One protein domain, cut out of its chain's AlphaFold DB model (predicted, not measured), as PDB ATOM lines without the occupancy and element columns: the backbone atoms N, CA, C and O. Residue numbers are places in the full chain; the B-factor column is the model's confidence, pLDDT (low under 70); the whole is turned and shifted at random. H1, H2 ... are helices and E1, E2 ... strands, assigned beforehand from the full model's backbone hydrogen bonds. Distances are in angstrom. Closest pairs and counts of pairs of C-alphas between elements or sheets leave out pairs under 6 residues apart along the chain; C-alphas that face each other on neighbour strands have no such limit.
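This is residues 10 to 85 of the 85 residues of an uncharacterized protein of Sporosarcina sp. resist (UniProt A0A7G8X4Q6). One twisted, curled sheet of six strands makes a wall, and a single short helix, H1, covers part of one face, over E5, while the other face is bare. The hairpin of E1 and E2 makes one side of the sheet, and the E3 to E6 meander the other. The printed part has 76 residues, with one named helix and six named strands in the order E1 E2 H1 E3 E4 E5 E6; the sheet runs E1 E2 E6 E5 E4 E3, all antiparallel. The class is mostly strand. The whole is compact, with a radius of gyration of the C-alphas of 12.8 A, yet elongated in outline, spanning 39 by 24 by 23 A.

In the sheet, the inner strands E5, residues 65 to 71, and E6, residues 77 to 84, form an antiparallel hairpin at 166 degrees, with N 68 and O 81 2.8 A apart, within hydrogen-bond range. On the other side of E5 is E4, residues 55 to 62, at 157 degrees; this hairpin has N 60 and O 67 at 2.8 A. The edge strand E3, residues 46 to 50, forms a hairpin with E4 at 153 degrees, with N 48 and O 57 at 3.0 A. These four strands form a meander, each the antiparallel neighbour of the one before. E2, residues 20 to 26, is antiparallel to E6 at 172 degrees, with N 82 and O 23 at 2.8 A. The other edge strand, E1, residues 10 to 13, forms a hairpin with E2 at 167 degrees, with N 12 and O 22 at 2.9 A. E1 and E3 are apart. H1, residues 34 to 41, is on the sheet at a height of 9.4 A; it lies over E5 and runs along the strands, at 10 degrees to E5 on the local plane. The closest C-alphas of H1 and E4 are those of Leu 41 and Phe 60, 6.9 A apart. Every O i to N i+4 pair in H1 is within hydrogen-bond range.

E1 begins at C-alpha 10, (-19.662, -3.625, 17.865), and is 10.1 A long; E2 is 16.9 A. H1 begins at C-alpha 34, (-14.520, 3.541, 36.497), and is 10.4 A long. E3 is 12.4 A, E4 22.0 A, E5 20.0 A and E6 21.3 A, ending at C-alpha 84, (-5.836, -6.771, 18.924).

The two C-alphas farthest apart, those of Asp 16 and Asp 74, are 39.5 A apart. The printed part has no cut, and no link is long. Mean pLDDT of the printed part is 85.8; residues 27 to 32 and residue 85, the chain's last, are under 70.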
ATOM      1  N   ALA A  10     -20.091  -3.826  19.243       83.62
ATOM      2  CA  ALA A  10     -19.662  -3.625  17.865       83.62
ATOM      3  C   ALA A  10     -18.366  -4.403  17.615       83.62
ATOM      4  O   ALA A  10     -17.423  -4.339  18.403       83.62
ATOM      5  N   TYR A  11     -18.332  -5.150  16.514       84.75
ATOM      6  CA  TYR A  11     -17.175  -5.932  16.088       84.75
ATOM      7  C   TYR A  11     -16.625  -5.333  14.802       84.75
ATOM      8  O   TYR A  11     -17.373  -5.112  13.849       84.75
ATOM      9  N   PHE A  12     -15.319  -5.097  14.777       85.44
ATOM     10  CA  PHE A  12     -14.602  -4.641  13.594       85.44
ATOM     11  C   PHE A  12     -13.728  -5.782  13.098       85.44
ATOM     12  O   PHE A  12     -13.112  -6.497  13.895       85.44
ATOM     13  N   TYR A  13     -13.700  -5.943  11.782       86.06
ATOM     14  CA  TYR A  13     -13.028  -7.045  11.115       86.06
ATOM     15  C   TYR A  13     -11.946  -6.504  10.191       86.06
ATOM     16  O   TYR A  13     -12.117  -5.442   9.594       86.06
ATOM     17  N   ASP A  14     -10.858  -7.251  10.066       85.62
ATOM     18  CA  ASP A  14      -9.928  -7.085   8.956       85.62
ATOM     19  C   ASP A  14     -10.617  -7.508   7.647       85.62
ATOM     20  O   ASP A  14     -11.289  -8.544   7.601       85.62
ATOM     21  N   GLU A  15     -10.507  -6.702   6.590       83.62
ATOM     22  CA  GLU A  15     -11.220  -6.968   5.333       83.62
ATOM     23  C   GLU A  15     -10.668  -8.192   4.588       83.62
ATOM     24  O   GLU A  15     -11.433  -8.909   3.931       83.62
ATOM     25  N   ASP A  16      -9.370  -8.467   4.726       89.56
ATOM     26  CA  ASP A  16      -8.677  -9.519   3.990       89.56
ATOM     27  C   ASP A  16      -8.788 -10.870   4.711       89.56
ATOM     28  O   ASP A  16      -9.124 -11.888   4.095       89.56
ATOM     29  N   THR A  17      -8.542 -10.898   6.023       91.31
ATOM     30  CA  THR A  17      -8.544 -12.139   6.820       91.31
ATOM     31  C   THR A  17      -9.905 -12.460   7.428       91.31
ATOM     32  O   THR A  17     -10.171 -13.618   7.759       91.31
ATOM     33  N   ARG A  18     -10.792 -11.460   7.546       83.75
ATOM     34  CA  ARG A  18     -12.074 -11.527   8.276       83.75
ATOM     35  C   ARG A  18     -11.926 -11.826   9.766       83.75
ATOM     36  O   ARG A  18     -12.898 -12.224  10.414       83.75
ATOM     37  N   GLU A  19     -10.734 -11.653  10.321       86.06
ATOM     38  CA  GLU A  19     -10.500 -11.796  11.754       86.06
ATOM     39  C   GLU A  19     -11.016 -10.568  12.507       86.06
ATOM     40  O   GLU A  19     -11.031  -9.455  11.983       86.06
ATOM     41  N   ILE A  20     -11.459 -10.766  13.753       83.88
ATOM     42  CA  ILE A  20     -11.895  -9.661  14.614       83.88
ATOM     43  C   ILE A  20     -10.657  -8.894  15.079       83.88
ATOM     44  O   ILE A  20      -9.808  -9.438  15.787       83.88
ATOM     45  N   THR A  21     -10.587  -7.613  14.735       88.50
ATOM     46  CA  THR A  21      -9.493  -6.719  15.136       88.50
ATOM     47  C   THR A  21      -9.868  -5.878  16.346       88.50
ATOM     48  O   THR A  21      -9.008  -5.521  17.149       88.50
ATOM     49  N   THR A  22     -11.153  -5.550  16.497       89.94
ATOM     50  CA  THR A  22     -11.643  -4.716  17.597       89.94
ATOM     51  C   THR A  22     -13.023  -5.157  18.057       89.94
ATOM     52  O   THR A  22     -13.895  -5.475  17.249       89.94
ATOM     53  N   ILE A  23     -13.228  -5.120  19.370       88.94
ATOM     54  CA  ILE A  23     -14.528  -5.257  20.020       88.94
ATOM     55  C   ILE A  23     -14.779  -3.964  20.790       88.94
ATOM     56  O   ILE A  23     -13.948  -3.567  21.606       88.94
ATOM     57  N   ALA A  24     -15.911  -3.317  20.550       88.88
ATOM     58  CA  ALA A  24     -16.381  -2.197  21.351       88.88
ATOM     59  C   ALA A  24     -17.595  -2.623  22.174       88.88
ATOM     60  O   ALA A  24     -18.486  -3.307  21.665       88.88
ATOM     61  N   LEU A  25     -17.612  -2.223  23.440       87.62
ATOM     62  CA  LEU A  25     -18.746  -2.334  24.346       87.62
ATOM     63  C   LEU A  25     -19.268  -0.925  24.624       87.62
ATOM     64  O   LEU A  25     -18.565  -0.135  25.253       87.62
ATOM     65  N   GLU A  26     -20.487  -0.635  24.181       81.31
ATOM     66  CA  GLU A  26     -21.087   0.700  24.251       81.31
ATOM     67  C   GLU A  26     -22.345   0.751  25.131       81.31
ATOM     68  O   GLU A  26     -23.119  -0.211  25.249       81.31
ATOM     69  N   GLY A  27     -22.587   1.935  25.696       67.56
ATOM     70  CA  GLY A  27     -23.863   2.315  26.292       67.56
ATOM     71  C   GLY A  27     -24.128   1.689  27.661       67.56
ATOM     72  O   GLY A  27     -23.222   1.467  28.460       67.56
ATOM     73  N   SER A  28     -25.398   1.382  27.951       63.12
ATOM     74  CA  SER A  28     -25.878   1.002  29.295       63.12
ATOM     75  C   SER A  28     -25.346  -0.325  29.850       63.12
ATOM     76  O   SER A  28     -25.805  -0.777  30.897       63.12
ATOM     77  N   SER A  29     -24.453  -0.997  29.129       62.75
ATOM     78  CA  SER A  29     -23.846  -2.259  29.566       62.75
ATOM     79  C   SER A  29     -22.414  -2.133  30.024       62.75
ATOM     80  O   SER A  29     -21.844  -3.104  30.523       62.75
ATOM     81  N   VAL A  30     -21.839  -0.944  29.892       69.31
ATOM     82  CA  VAL A  30     -20.620  -0.638  30.607       69.31
ATOM     83  C   VAL A  30     -21.004  -0.476  32.079       69.31
ATOM     84  O   VAL A  30     -21.925   0.267  32.423       69.31
ATOM     85  N   THR A  31     -20.356  -1.243  32.958       66.56
ATOM     86  CA  THR A  31     -20.443  -1.016  34.410       66.56
ATOM     87  C   THR A  31     -20.088   0.447  34.658       66.56
ATOM     88  O   THR A  31     -19.108   0.910  34.097       66.56
ATOM     89  N   ASN A  32     -20.857   1.178  35.468       66.06
ATOM     90  CA  ASN A  32     -20.552   2.583  35.759       66.06
ATOM     91  C   ASN A  32     -19.576   2.732  36.941       66.06
ATOM     92  O   ASN A  32     -19.693   3.675  37.722       66.06
ATOM     93  N   ASP A  33     -18.640   1.789  37.105       75.44
ATOM     94  CA  ASP A  33     -17.583   1.861  38.118       75.44
ATOM     95  C   ASP A  33     -16.188   2.023  37.483       75.44
ATOM     96  O   ASP A  33     -15.395   1.077  37.382       75.44
ATOM     97  N   PRO A  34     -15.845   3.244  37.033       70.88
ATOM     98  CA  PRO A  34     -14.520   3.541  36.497       70.88
ATOM     99  C   PRO A  34     -13.416   3.461  37.555       70.88
ATOM    100  O   PRO A  34     -12.239   3.406  37.195       70.88
ATOM    101  N   VAL A  35     -13.751   3.486  38.847       76.50
ATOM    102  CA  VAL A  35     -12.762   3.433  39.926       76.50
ATOM    103  C   VAL A  35     -12.277   2.002  40.109       76.50
ATOM    104  O   VAL A  35     -11.065   1.777  40.096       76.50
ATOM    105  N   GLU A  36     -13.190   1.038  40.212       80.38
ATOM    106  CA  GLU A  36     -12.843  -0.384  40.292       80.38
ATOM    107  C   GLU A  36     -12.092  -0.851  39.042       80.38
ATOM    108  O   GLU A  36     -11.074  -1.538  39.161       80.38
ATOM    109  N   LEU A  37     -12.504  -0.412  37.845       77.19
ATOM    110  CA  LEU A  37     -11.784  -0.738  36.609       77.19
ATOM    111  C   LEU A  37     -10.337  -0.230  36.631       77.19
ATOM    112  O   LEU A  37      -9.421  -0.973  36.280       77.19
ATOM    113  N   LYS A  38     -10.095   0.999  37.103       73.19
ATOM    114  CA  LYS A  38      -8.730   1.535  37.253       73.19
ATOM    115  C   LYS A  38      -7.917   0.759  38.288       73.19
ATOM    116  O   LYS A  38      -6.727   0.537  38.083       73.19
ATOM    117  N   GLN A  39      -8.532   0.332  39.390       82.56
ATOM    118  CA  GLN A  39      -7.849  -0.488  40.396       82.56
ATOM    119  C   GLN A  39      -7.454  -1.859  39.838       82.56
ATOM    120  O   GLN A  39      -6.349  -2.328  40.106       82.56
ATOM    121  N   LEU A  40      -8.329  -2.474  39.040       85.25
ATOM    122  CA  LEU A  40      -8.102  -3.787  38.444       85.25
ATOM    123  C   LEU A  40      -7.035  -3.753  37.339       85.25
ATOM    124  O   LEU A  40      -6.218  -4.665  37.241       85.25
ATOM    125  N   LEU A  41      -7.038  -2.703  36.514       87.44
ATOM    126  CA  LEU A  41      -6.154  -2.566  35.349       87.44
ATOM    127  C   LEU A  41      -4.816  -1.885  35.672       87.44
ATOM    128  O   LEU A  41      -3.871  -1.961  34.886       87.44
ATOM    129  N   GLY A  42      -4.712  -1.224  36.824       87.94
ATOM    130  CA  GLY A  42      -3.513  -0.510  37.241       87.94
ATOM    131  C   GLY A  42      -3.329   0.823  36.513       87.94
ATOM    132  O   GLY A  42      -4.277   1.570  36.273       87.94
ATOM    133  N   LYS A  43      -2.075   1.181  36.215       91.75
ATOM    134  CA  LYS A  43      -1.754   2.474  35.596       91.75
ATOM    135  C   LYS A  43      -1.912   2.392  34.069       91.75
ATOM    136  O   LYS A  43      -1.307   1.502  33.469       91.75
ATOM    137  N   PRO A  44      -2.628   3.334  33.429       94.06
ATOM    138  CA  PRO A  44      -2.721   3.366  31.976       94.06
ATOM    139  C   PRO A  44      -1.358   3.647  31.330       94.06
ATOM    140  O   PRO A  44      -0.527   4.381  31.878       94.06
ATOM    141  N   ILE A  45      -1.144   3.074  30.146       95.25
ATOM    142  CA  ILE A  45       0.037   3.312  29.303       95.25
ATOM    143  C   ILE A  45      -0.076   4.625  28.520       95.25
ATOM    144  O   ILE A  45       0.940   5.200  28.137       95.25
ATOM    145  N   ASN A  46      -1.302   5.097  28.297       95.44
ATOM    146  CA  ASN A  46      -1.606   6.335  27.597       95.44
ATOM    147  C   ASN A  46      -2.940   6.893  28.102       95.44
ATOM    148  O   ASN A  46      -3.814   6.143  28.533       95.44
ATOM    149  N   SER A  47      -3.103   8.207  28.064       95.06
ATOM    150  CA  SER A  47      -4.350   8.864  28.445       95.06
ATOM    151  C   SER A  47      -4.425  10.243  27.819       95.06
ATOM    152  O   SER A  47      -3.395  10.904  27.670       95.06
ATOM    153  N   GLY A  48      -5.629  10.707  27.525       95.00
ATOM    154  CA  GLY A  48      -5.843  12.025  26.951       95.00
ATOM    155  C   GLY A  48      -7.321  12.353  26.837       95.00
ATOM    156  O   GLY A  48      -8.155  11.705  27.461       95.00
ATOM    157  N   TYR A  49      -7.620  13.356  26.023       94.88
ATOM    158  CA  TYR A  49      -8.977  13.807  25.740       94.88
ATOM    159  C   TYR A  49      -9.213  13.742  24.228       94.88
ATOM    160  O   TYR A  49      -8.455  14.356  23.468       94.88
ATOM    161  N   ASP A  50     -10.231  13.000  23.782       90.12
ATOM    162  CA  ASP A  50     -10.674  13.021  22.386       90.12
ATOM    163  C   ASP A  50     -11.639  14.193  22.187       90.12
ATOM    164  O   ASP A  50     -12.796  14.187  22.609       90.12
ATOM    165  N   GLY A  51     -11.145  15.236  21.518       87.44
ATOM    166  CA  GLY A  51     -11.920  16.443  21.248       87.44
ATOM    167  C   GLY A  51     -13.080  16.256  20.267       87.44
ATOM    168  O   GLY A  51     -13.931  17.143  20.203       87.44
ATOM    169  N   ARG A  52     -13.126  15.153  19.505       84.81
ATOM    170  CA  ARG A  52     -14.225  14.868  18.568       84.81
ATOM    171  C   ARG A  52     -15.448  14.351  19.309       84.81
ATOM    172  O   ARG A  52     -16.535  14.889  19.114       84.81
ATOM    173  N   ASP A  53     -15.229  13.392  20.201       81.94
ATOM    174  CA  ASP A  53     -16.295  12.749  20.974       81.94
ATOM    175  C   ASP A  53     -16.552  13.461  22.314       81.94
ATOM    176  O   ASP A  53     -17.581  13.257  22.949       81.94
ATOM    177  N   GLN A  54     -15.676  14.402  22.688       88.88
ATOM    178  CA  GLN A  54     -15.704  15.143  23.952       88.88
ATOM    179  C   GLN A  54     -15.569  14.248  25.190       88.88
ATOM    180  O   GLN A  54     -16.216  14.486  26.215       88.88
ATOM    181  N   GLU A  55     -14.694  13.253  25.096       91.19
ATOM    182  CA  GLU A  55     -14.501  12.213  26.103       91.19
ATOM    183  C   GLU A  55     -13.038  12.124  26.531       91.19
ATOM    184  O   GLU A  55     -12.118  12.307  25.731       91.19
ATOM    185  N   ASP A  56     -12.817  11.815  27.804       92.50
ATOM    186  CA  ASP A  56     -11.506  11.409  28.294       92.50
ATOM    187  C   ASP A  56     -11.270   9.941  27.938       92.50
ATOM    188  O   ASP A  56     -12.175   9.115  28.047       92.50
ATOM    189  N   TYR A  57     -10.041   9.596  27.561       92.94
ATOM    190  CA  TYR A  57      -9.660   8.218  27.282       92.94
ATOM    191  C   TYR A  57      -8.460   7.778  28.116       92.94
ATOM    192  O   TYR A  57      -7.549   8.552  28.430       92.94
ATOM    193  N   GLN A  58      -8.438   6.490  28.443       93.56
ATOM    194  CA  GLN A  58      -7.315   5.817  29.086       93.56
ATOM    195  C   GLN A  58      -7.048   4.489  28.391       93.56
ATOM    196  O   GLN A  58      -7.975   3.717  28.174       93.56
ATOM    197  N   GLU A  59      -5.791   4.204  28.065       94.88
ATOM    198  CA  GLU A  59      -5.381   2.965  27.406       94.88
ATOM    199  C   GLU A  59      -4.531   2.109  28.337       94.88
ATOM    200  O   GLU A  59      -3.636   2.605  29.024       94.88
ATOM    201  N   PHE A  60      -4.776   0.806  28.317       93.62
ATOM    202  CA  PHE A  60      -4.127  -0.196  29.146       93.62
ATOM    203  C   PHE A  60      -3.582  -1.310  28.250       93.62
ATOM    204  O   PHE A  60      -4.240  -1.730  27.296       93.62
ATOM    205  N   SER A  61      -2.379  -1.799  28.556       92.44
ATOM    206  CA  SER A  61      -1.812  -2.973  27.885       92.44
ATOM    207  C   SER A  61      -2.295  -4.246  28.574       92.44
ATOM    208  O   SER A  61      -2.197  -4.369  29.794       92.44
ATOM    209  N   LEU A  62      -2.778  -5.197  27.776       89.31
ATOM    210  CA  LEU A  62      -3.157  -6.546  28.189       89.31
ATOM    211  C   LEU A  62      -2.349  -7.560  27.364       89.31
ATOM    212  O   LEU A  62      -2.901  -8.348  26.596       89.31
ATOM    213  N   GLY A  63      -1.020  -7.487  27.486       88.94
ATOM    214  CA  GLY A  63      -0.091  -8.211  26.615       88.94
ATOM    215  C   GLY A  63      -0.036  -7.562  25.233       88.94
ATOM    216  O   GLY A  63       0.169  -6.352  25.134       88.94
ATOM    217  N   ASP A  64      -0.263  -8.357  24.190       90.44
ATOM    218  CA  ASP A  64      -0.294  -7.882  22.798       90.44
ATOM    219  C   ASP A  64      -1.558  -7.064  22.478       90.44
ATOM    220  O   ASP A  64      -1.620  -6.355  21.477       90.44
ATOM    221  N   ASN A  65      -2.555  -7.093  23.364       92.62
ATOM    222  CA  ASN A  65      -3.820  -6.394  23.176       92.62
ATOM    223  C   ASN A  65      -3.856  -5.066  23.934       92.62
ATOM    224  O   ASN A  65      -3.165  -4.861  24.937       92.62
ATOM    225  N   THR A  66      -4.713  -4.160  23.473       94.75
ATOM    226  CA  THR A  66      -4.963  -2.868  24.118       94.75
ATOM    227  C   THR A  66      -6.421  -2.763  24.538       94.75
ATOM    228  O   THR A  66      -7.319  -3.022  23.740       94.75
ATOM    229  N   LEU A  67      -6.654  -2.341  25.778       93.56
ATOM    230  CA  LEU A  67      -7.969  -1.951  26.269       93.56
ATOM    231  C   LEU A  67      -8.008  -0.427  26.404       93.56
ATOM    232  O   LEU A  67      -7.200   0.125  27.145       93.56
ATOM    233  N   SER A  68      -8.930   0.251  25.728       93.25
ATOM    234  CA  SER A  68      -9.176   1.681  25.922       93.25
ATOM    235  C   SER A  68     -10.522   1.890  26.594       93.25
ATOM    236  O   SER A  68     -11.526   1.317  26.182       93.25
ATOM    237  N   ILE A  69     -10.542   2.727  27.618       91.62
ATOM    238  CA  ILE A  69     -11.738   3.116  28.351       91.62
ATOM    239  C   ILE A  69     -12.019   4.579  28.034       91.62
ATOM    240  O   ILE A  69     -11.133   5.412  28.221       91.62
ATOM    241  N   MET A  70     -13.233   4.863  27.573       91.12
ATOM    242  CA  MET A  70     -13.740   6.203  27.306       91.12
ATOM    243  C   MET A  70     -14.694   6.615  28.430       91.12
ATOM    244  O   MET A  70     -15.566   5.837  28.837       91.12
ATOM    245  N   THR A  71     -14.518   7.827  28.943       89.50
ATOM    246  CA  THR A  71     -15.385   8.420  29.961       89.50
ATOM    247  C   THR A  71     -15.880   9.786  29.517       89.50
ATOM    248  O   THR A  71     -15.115  10.596  28.994       89.50
ATOM    249  N   THR A  72     -17.154  10.064  29.770       87.50
ATOM    250  CA  THR A  72     -17.759  11.378  29.549       87.50
ATOM    251  C   THR A  72     -17.151  12.419  30.494       87.50
ATOM    252  O   THR A  72     -16.486  12.085  31.478       87.50
ATOM    253  N   LYS A  73     -17.423  13.706  30.246       84.12
ATOM    254  CA  LYS A  73     -16.976  14.804  31.127       84.12
ATOM    255  C   LYS A  73     -17.479  14.695  32.566       84.12
ATOM    256  O   LYS A  73     -16.832  15.215  33.470       84.12
ATOM    257  N   ASP A  74     -18.611  14.026  32.769       84.31
ATOM    258  CA  ASP A  74     -19.186  13.790  34.095       84.31
ATOM    259  C   ASP A  74     -18.542  12.579  34.798       84.31
ATOM    260  O   ASP A  74     -18.881  12.252  35.934       84.31
ATOM    261  N   GLY A  75     -17.571  11.930  34.143       81.69
ATOM    262  CA  GLY A  75     -16.844  10.773  34.650       81.69
ATOM    263  C   GLY A  75     -17.575   9.447  34.452       81.69
ATOM    264  O   GLY A  75     -17.114   8.432  34.971       81.69
ATOM    265  N   GLU A  76     -18.688   9.438  33.717       84.19
ATOM    266  CA  GLU A  76     -19.430   8.216  33.406       84.19
ATOM    267  C   GLU A  76     -18.732   7.433  32.302       84.19
ATOM    268  O   GLU A  76     -18.178   8.008  31.365       84.19
ATOM    269  N   LEU A  77     -18.771   6.109  32.388       85.31
ATOM    270  CA  LEU A  77     -18.220   5.259  31.342       85.31
ATOM    271  C   LEU A  77     -19.122   5.263  30.110       85.31
ATOM    272  O   LEU A  77     -20.309   4.960  30.210       85.31
ATOM    273  N   SER A  78     -18.547   5.570  28.948       86.38
ATOM    274  CA  SER A  78     -19.285   5.589  27.684       86.38
ATOM    275  C   SER A  78     -19.016   4.340  26.850       86.38
ATOM    276  O   SER A  78     -19.955   3.654  26.436       86.38
ATOM    277  N   THR A  79     -17.734   4.025  26.639       87.94
ATOM    278  CA  THR A  79     -17.302   2.949  25.743       87.94
ATOM    279  C   THR A  79     -16.034   2.267  26.243       87.94
ATOM    280  O   THR A  79     -15.096   2.917  26.704       87.94
ATOM    281  N   ILE A  80     -15.968   0.945  26.087       90.31
ATOM    282  CA  ILE A  80     -14.738   0.167  26.258       90.31
ATOM    283  C   ILE A  80     -14.352  -0.447  24.915       90.31
ATOM    284  O   ILE A  80     -15.132  -1.182  24.315       90.31
ATOM    285  N   TRP A  81     -13.126  -0.192  24.471       91.94
ATOM    286  CA  TRP A  81     -12.545  -0.736  23.249       91.94
ATOM    287  C   TRP A  81     -11.498  -1.788  23.591       91.94
ATOM    288  O   TRP A  81     -10.529  -1.485  24.276       91.94
ATOM    289  N   PHE A  82     -11.637  -2.998  23.069       92.75
ATOM    290  CA  PHE A  82     -10.599  -4.022  23.097       92.75
ATOM    291  C   PHE A  82     -10.050  -4.210  21.685       92.75
ATOM    292  O   PHE A  82     -10.801  -4.553  20.774       92.75
ATOM    293  N   ARG A  83      -8.756  -3.953  21.495       92.81
ATOM    294  CA  ARG A  83      -8.085  -3.987  20.191       92.81
ATOM    295  C   ARG A  83      -6.953  -5.002  20.207       92.81
ATOM    296  O   ARG A  83      -6.087  -4.938  21.083       92.81
ATOM    297  N   ASN A  84      -6.954  -5.883  19.216       83.81
ATOM    298  CA  ASN A  84      -5.836  -6.771  18.924       83.81
ATOM    299  C   ASN A  84      -4.782  -5.976  18.134       83.81
ATOM    300  O   ASN A  84      -5.153  -5.175  17.271       83.81
ATOM    301  N   ARG A  85      -3.493  -6.147  18.448       62.62
ATOM    302  CA  ARG A  85      -2.389  -5.644  17.614       62.62
ATOM    303  C   ARG A  85      -1.787  -6.756  16.775       62.62
ATOM    304  O   ARG A  85      -1.781  -7.907  17.259       62.62
TER     305      ARG A  85